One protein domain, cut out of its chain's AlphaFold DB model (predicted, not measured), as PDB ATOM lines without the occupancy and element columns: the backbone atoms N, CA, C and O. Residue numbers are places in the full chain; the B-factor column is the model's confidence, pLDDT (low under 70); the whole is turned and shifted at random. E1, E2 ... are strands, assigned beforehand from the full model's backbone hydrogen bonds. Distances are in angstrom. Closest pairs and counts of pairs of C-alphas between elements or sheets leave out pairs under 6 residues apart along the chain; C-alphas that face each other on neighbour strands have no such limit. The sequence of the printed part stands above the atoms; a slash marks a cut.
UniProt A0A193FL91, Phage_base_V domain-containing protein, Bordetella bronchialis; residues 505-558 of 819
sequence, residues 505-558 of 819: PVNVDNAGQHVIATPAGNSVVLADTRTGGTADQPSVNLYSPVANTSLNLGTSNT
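AT A GLANCE: This is residues 505 to 558 of the 819 residues of the protein "Phage_base_V domain-containing protein" of Bordetella bronchialis (UniProt A0A193FL91). A single bowed sheet of four strands snakes back and forth from E1 to E4, with no named helix over either face. The ends, residues 505 to 512 and 555 to 558, turn toward its hollow side. The printed part has 54 residues; the sheet's order is E1, E2, E3, E4, antiparallel throughout, and the class is all strand. It is compact, with a radius of gyration of the C-alphas of 11.1 A and spans of 31 by 22 by 13 A.

IN THESE COORDINATES: E1, residues 513 to 517, is 11.8 A long and begins at C-alpha 513 (161.662, 139.890, 133.915). E2, residues 523 to 529, is 17.0 A. E3, residues 536 to 544, is 25.3 A. E4, residues 549 to 554, is 17.0 A and ends at C-alpha 554 (163.665, 153.047, 138.328).

HOW THE PARTS SIT: The strands form a meander, each the antiparallel neighbour of the one before. In hairpin E1 and E2, N 514 and O 526 are 2.8 A apart, within hydrogen-bond range; in E2 and E3, N 541 and O 525, 2.8 A; in E3 and E4, N 540 and O 553, 2.9 A. Edge strands E1 and E4 are apart.

THE WHOLE: The C-alphas of Thr 534 and Val 546, the two farthest apart, are 31.3 A apart. The printed part has no cut and no long link. Residues 530 to 536 and 557 to 558 have pLDDT under 70.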
ATOM      1  N   PRO A 505     162.563 134.402 125.691       93.31
ATOM      2  CA  PRO A 505     163.447 135.460 126.188       93.31
ATOM      3  C   PRO A 505     163.520 135.510 127.725       93.31
ATOM      4  O   PRO A 505     164.416 136.148 128.279       93.31
ATOM      5  N   VAL A 506     162.586 134.843 128.408       92.12
ATOM      6  CA  VAL A 506     162.555 134.680 129.865       92.12
ATOM      7  C   VAL A 506     162.727 133.201 130.208       92.12
ATOM      8  O   VAL A 506     161.989 132.353 129.700       92.12
ATOM      9  N   ASN A 507     163.703 132.896 131.059       91.69
ATOM     10  CA  ASN A 507     164.075 131.563 131.515       91.69
ATOM     11  C   ASN A 507     164.474 131.589 133.010       91.69
ATOM     12  O   ASN A 507     164.191 132.547 133.729       91.69
ATOM     13  N   VAL A 508     165.106 130.514 133.492       90.31
ATOM     14  CA  VAL A 508     165.513 130.368 134.900       90.31
ATOM     15  C   VAL A 508     166.476 131.463 135.384       90.31
ATOM     16  O   VAL A 508     166.426 131.828 136.555       90.31
ATOM     17  N   ASP A 509     167.297 132.034 134.501       87.69
ATOM     18  CA  ASP A 509     168.306 133.044 134.842       87.69
ATOM     19  C   ASP A 509     167.706 134.448 135.029       87.69
ATOM     20  O   ASP A 509     168.333 135.330 135.621       87.69
ATOM     21  N   ASN A 510     166.491 134.682 134.522       87.75
ATOM     22  CA  ASN A 510     165.844 135.993 134.521       87.75
ATOM     23  C   ASN A 510     164.327 135.932 134.773       87.75
ATOM     24  O   ASN A 510     163.573 136.741 134.237       87.75
ATOM     25  N   ALA A 511     163.882 135.014 135.635       89.38
ATOM     26  CA  ALA A 511     162.465 134.754 135.910       89.38
ATOM     27  C   ALA A 511     161.648 135.970 136.407       89.38
ATOM     28  O   ALA A 511     160.433 135.983 136.245       89.38
ATOM     29  N   GLY A 512     162.295 136.990 136.987       87.00
ATOM     30  CA  GLY A 512     161.664 138.249 137.419       87.00
ATOM     31  C   GLY A 512     161.557 139.328 136.330       87.00
ATOM     32  O   GLY A 512     161.391 140.501 136.657       87.00
ATOM     33  N   GLN A 513     161.740 138.969 135.052       90.25
ATOM     34  CA  GLN A 513     161.662 139.890 133.915       90.25
ATOM     35  C   GLN A 513     160.452 139.601 133.019       90.25
ATOM     36  O   GLN A 513     160.109 138.455 132.743       90.25
ATOM     37  N   HIS A 514     159.876 140.666 132.470       93.94
ATOM     38  CA  HIS A 514     158.855 140.657 131.431       93.94
ATOM     39  C   HIS A 514     159.426 141.334 130.190       93.94
ATOM     40  O   HIS A 514     159.705 142.534 130.195       93.94
ATOM     41  N   VAL A 515     159.640 140.555 129.130       94.81
ATOM     42  CA  VAL A 515     160.440 140.982 127.978       94.81
ATOM     43  C   VAL A 515     159.626 140.905 126.693       94.81
ATOM     44  O   VAL A 515     159.124 139.845 126.327       94.81
ATOM     45  N   ILE A 516     159.580 142.015 125.958       95.94
ATOM     46  CA  ILE A 516     159.226 142.040 124.537       95.94
ATOM     47  C   ILE A 516     160.520 142.286 123.774       95.94
ATOM     48  O   ILE A 516     161.137 143.335 123.943       95.94
ATOM     49  N   ALA A 517     160.937 141.338 122.938       93.81
ATOM     50  CA  ALA A 517     162.182 141.434 122.184       93.81
ATOM     51  C   ALA A 517     161.960 141.161 120.697       93.81
ATOM     52  O   ALA A 517     161.209 140.270 120.300       93.81
ATOM     53  N   THR A 518     162.662 141.922 119.866       92.44
ATOM     54  CA  THR A 518     162.712 141.715 118.418       92.44
ATOM     55  C   THR A 518     164.048 141.088 118.028       92.44
ATOM     56  O   THR A 518     165.066 141.346 118.666       92.44
ATOM     57  N   PRO A 519     164.119 140.342 116.920       87.62
ATOM     58  CA  PRO A 519     165.378 139.751 116.464       87.62
ATOM     59  C   PRO A 519     166.407 140.721 115.889       87.62
ATOM     60  O   PRO A 519     167.487 140.297 115.484       87.62
ATOM     61  N   ALA A 520     166.068 142.003 115.775       89.94
ATOM     62  CA  ALA A 520     167.055 143.044 115.522       89.94
ATOM     63  C   ALA A 520     167.759 143.490 116.814       89.94
ATOM     64  O   ALA A 520     168.744 144.205 116.717       89.94
ATOM     65  N   GLY A 521     167.269 143.070 117.988       92.19
ATOM     66  CA  GLY A 521     167.799 143.428 119.302       92.19
ATOM     67  C   GLY A 521     167.044 144.557 120.010       92.19
ATOM     68  O   GLY A 521     167.442 144.923 121.107       92.19
ATOM     69  N   ASN A 522     165.966 145.110 119.432       95.69
ATOM     70  CA  ASN A 522     165.121 146.060 120.170       95.69
ATOM     71  C   ASN A 522     164.370 145.333 121.282       95.69
ATOM     72  O   ASN A 522     163.828 144.252 121.022       95.69
ATOM     73  N   SER A 523     164.278 145.947 122.459       96.19
ATOM     74  CA  SER A 523     163.591 145.357 123.604       96.19
ATOM     75  C   SER A 523     162.849 146.370 124.468       96.19
ATOM     76  O   SER A 523     163.271 147.517 124.621       96.19
ATOM     77  N   VAL A 524     161.763 145.897 125.076       96.62
ATOM     78  CA  VAL A 524     161.094 146.518 126.222       96.62
ATOM     79  C   VAL A 524     161.148 145.513 127.361       96.62
ATOM     80  O   VAL A 524     160.677 144.385 127.205       96.62
ATOM     81  N   VAL A 525     161.747 145.907 128.478       94.25
ATOM     82  CA  VAL A 525     161.932 145.049 129.648       94.25
ATOM     83  C   VAL A 525     161.322 145.735 130.858       94.25
ATOM     84  O   VAL A 525     161.696 146.858 131.181       94.25
ATOM     85  N   LEU A 526     160.400 145.048 131.527       93.88
ATOM     86  CA  LEU A 526     159.932 145.396 132.863       93.88
ATOM     87  C   LEU A 526     160.492 144.338 133.806       93.88
ATOM     88  O   LEU A 526     160.249 143.154 133.595       93.88
ATOM     89  N   ALA A 527     161.285 144.735 134.788       90.06
ATOM     90  CA  ALA A 527     161.926 143.807 135.709       90.06
ATOM     91  C   ALA A 527     161.534 144.156 137.140       90.06
ATOM     92  O   ALA A 527     161.712 145.305 137.532       90.06
ATOM     93  N   ASP A 528     161.059 143.175 137.907       87.44
ATOM     94  CA  ASP A 528     160.759 143.333 139.339       87.44
ATOM     95  C   ASP A 528     162.037 143.251 140.186       87.44
ATOM     96  O   ASP A 528     162.175 143.894 141.227       87.44
ATOM     97  N   THR A 529     163.012 142.484 139.698       76.12
ATOM     98  CA  THR A 529     164.313 142.266 140.332       76.12
ATOM     99  C   THR A 529     165.440 142.524 139.342       76.12
ATOM    100  O   THR A 529     165.319 142.236 138.148       76.12
ATOM    101  N   ARG A 530     166.594 142.970 139.841       67.88
ATOM    102  CA  ARG A 530     167.829 143.039 139.047       67.88
ATOM    103  C   ARG A 530     168.168 141.669 138.441       67.88
ATOM    104  O   ARG A 530     167.965 140.645 139.087       67.88
ATOM    105  N   THR A 531     168.748 141.642 137.239       55.62
ATOM    106  CA  THR A 531     169.311 140.415 136.645       55.62
ATOM    107  C   THR A 531     170.275 139.750 137.641       55.62
ATOM    108  O   THR A 531     171.304 140.338 137.978       55.62
ATOM    109  N   GLY A 532     169.923 138.561 138.146       55.19
ATOM    110  CA  GLY A 532     170.693 137.821 139.158       55.19
ATOM    111  C   GLY A 532     170.612 138.347 140.604       55.19
ATOM    112  O   GLY A 532     171.434 137.949 141.428       55.19
ATOM    113  N   GLY A 533     169.682 139.254 140.927       55.50
ATOM    114  CA  GLY A 533     169.505 139.834 142.267       55.50
ATOM    115  C   GLY A 533     168.369 139.202 143.083       55.50
ATOM    116  O   GLY A 533     167.464 138.589 142.532       55.50
ATOM    117  N   THR A 534     168.405 139.375 144.409       52.06
ATOM    118  CA  THR A 534     167.438 138.799 145.371       52.06
ATOM    119  C   THR A 534     166.502 139.832 146.016       52.06
ATOM    120  O   THR A 534     165.831 139.506 146.992       52.06
ATOM    121  N   ALA A 535     166.502 141.086 145.553       60.78
ATOM    122  CA  ALA A 535     165.750 142.191 146.155       60.78
ATOM    123  C   ALA A 535     164.880 142.918 145.119       60.78
ATOM    124  O   ALA A 535     165.288 143.038 143.961       60.78
ATOM    125  N   ASP A 536     163.730 143.431 145.571       67.88
ATOM    126  CA  ASP A 536     162.781 144.224 144.781       67.88
ATOM    127  C   ASP A 536     163.457 145.509 144.289       67.88
ATOM    128  O   ASP A 536     163.708 146.450 145.046       67.88
ATOM    129  N   GLN A 537     163.803 145.523 143.007       78.88
ATOM    130  CA  GLN A 537     164.485 146.621 142.330       78.88
ATOM    131  C   GLN A 537     163.792 146.842 140.987       78.88
ATOM    132  O   GLN A 537     164.325 146.444 139.942       78.88
ATOM    133  N   PRO A 538     162.576 147.421 141.015       87.50
ATOM    134  CA  PRO A 538     161.768 147.557 139.825       87.50
ATOM    135  C   PRO A 538     162.442 148.501 138.832       87.50
ATOM    136  O   PRO A 538     162.879 149.607 139.173       87.50
ATOM    137  N   SER A 539     162.512 148.069 137.579       89.00
ATOM    138  CA  SER A 539     163.048 148.881 136.492       89.00
ATOM    139  C   SER A 539     162.281 148.667 135.196       89.00
ATOM    140  O   SER A 539     161.752 147.589 134.923       89.00
ATOM    141  N   VAL A 540     162.229 149.723 134.386       93.00
ATOM    142  CA  VAL A 540     161.710 149.675 133.020       93.00
ATOM    143  C   VAL A 540     162.812 150.136 132.080       93.00
ATOM    144  O   VAL A 540     163.355 151.229 132.240       93.00
ATOM    145  N   ASN A 541     163.139 149.305 131.096       92.06
ATOM    146  CA  ASN A 541     164.140 149.584 130.077       92.06
ATOM    147  C   ASN A 541     163.502 149.528 128.686       92.06
ATOM    148  O   ASN A 541     162.862 148.541 128.322       92.06
ATOM    149  N   LEU A 542     163.718 150.580 127.900       95.81
ATOM    150  CA  LEU A 542     163.531 150.558 126.454       95.81
ATOM    151  C   LEU A 542     164.899 150.647 125.797       95.81
ATOM    152  O   LEU A 542     165.667 151.556 126.115       95.81
ATOM    153  N   TYR A 543     165.191 149.734 124.877       95.25
ATOM    154  CA  TYR A 543     166.502 149.638 124.246       95.25
ATOM    155  C   TYR A 543     166.403 149.422 122.739       95.25
ATOM    156  O   TYR A 543     165.599 148.623 122.251       95.25
ATOM    157  N   SER A 544     167.277 150.117 122.013       96.19
ATOM    158  CA  SER A 544     167.595 149.867 120.613       96.19
ATOM    159  C   SER A 544     169.111 149.716 120.454       96.19
ATOM    160  O   SER A 544     169.868 150.566 120.933       96.19
ATOM    161  N   PRO A 545     169.583 148.683 119.736       96.12
ATOM    162  CA  PRO A 545     171.010 148.487 119.503       96.12
ATOM    163  C   PRO A 545     171.609 149.544 118.574       96.12
ATOM    164  O   PRO A 545     172.825 149.734 118.558       96.12
ATOM    165  N   VAL A 546     170.782 150.275 117.821       94.94
ATOM    166  CA  VAL A 546     171.259 151.390 117.002       94.94
ATOM    167  C   VAL A 546     171.776 152.493 117.925       94.94
ATOM    168  O   VAL A 546     171.021 153.107 118.682       94.94
ATOM    169  N   ALA A 547     173.092 152.709 117.865       94.94
ATOM    170  CA  ALA A 547     173.823 153.644 118.715       94.94
ATOM    171  C   ALA A 547     173.613 153.415 120.228       94.94
ATOM    172  O   ALA A 547     173.658 154.369 121.000       94.94
ATOM    173  N   ASN A 548     173.355 152.167 120.650       93.06
ATOM    174  CA  ASN A 548     173.108 151.788 122.051       93.06
ATOM    175  C   ASN A 548     172.129 152.725 122.778       93.06
ATOM    176  O   ASN A 548     172.365 153.168 123.907       93.06
ATOM    177  N   THR A 549     171.034 153.060 122.100       95.50
ATOM    178  CA  THR A 549     170.066 154.024 122.610       95.50
ATOM    179  C   THR A 549     169.174 153.359 123.653       95.50
ATOM    180  O   THR A 549     168.579 152.315 123.388       95.50
ATOM    181  N   SER A 550     169.074 153.950 124.845       93.44
ATOM    182  CA  SER A 550     168.254 153.417 125.936       93.44
ATOM    183  C   SER A 550     167.580 154.491 126.779       93.44
ATOM    184  O   SER A 550     168.149 155.557 127.028       93.44
ATOM    185  N   LEU A 551     166.379 154.166 127.259       93.44
ATOM    186  CA  LEU A 551     165.686 154.863 128.336       93.44
ATOM    187  C   LEU A 551     165.514 153.886 129.500       93.44
ATOM    188  O   LEU A 551     164.848 152.863 129.350       93.44
ATOM    189  N   ASN A 552     166.104 154.214 130.645       90.50
ATOM    190  CA  ASN A 552     165.944 153.463 131.889       90.50
ATOM    191  C   ASN A 552     165.122 154.278 132.879       90.50
ATOM    192  O   ASN A 552     165.374 155.474 133.034       90.50
ATOM    193  N   LEU A 553     164.198 153.619 133.568       91.50
ATOM    194  CA  LEU A 553     163.395 154.159 134.661       91.50
ATOM    195  C   LEU A 553     163.506 153.227 135.873       91.50
ATOM    196  O   LEU A 553     163.520 152.008 135.706       91.50
ATOM    197  N   GLY A 554     163.528 153.790 137.078       90.00
ATOM    198  CA  GLY A 554     163.665 153.047 138.328       90.00
ATOM    199  C   GLY A 554     165.124 152.770 138.679       90.00
ATOM    200  O   GLY A 554     165.976 153.658 138.571       90.00
ATOM    201  N   THR A 555     165.413 151.552 139.133       85.12
ATOM    202  CA  THR A 555     166.765 151.180 139.568       85.12
ATOM    203  C   THR A 555     167.758 151.180 138.406       85.12
ATOM    204  O   THR A 555     167.516 150.592 137.350       85.12
ATOM    205  N   SER A 556     168.907 151.829 138.602       73.44
ATOM    206  CA  SER A 556     169.945 151.929 137.576       73.44
ATOM    207  C   SER A 556     170.880 150.715 137.585       73.44
ATOM    208  O   SER A 556     171.511 150.378 138.588       73.44
ATOM    209  N   ASN A 557     171.056 150.102 136.412       65.75
ATOM    210  CA  ASN A 557     172.079 149.075 136.185       65.75
ATOM    211  C   ASN A 557     173.413 149.654 135.681       65.75
ATOM    212  O   ASN A 557     174.373 148.908 135.488       65.75
ATOM    213  N   THR A 558     173.492 150.973 135.473       68.31
ATOM    214  CA  THR A 558     174.694 151.636 134.954       68.31
ATOM    215  C   THR A 558     175.555 152.125 136.112       68.31
ATOM    216  O   THR A 558     175.106 152.910 136.947       68.31
TER     217      THR A 558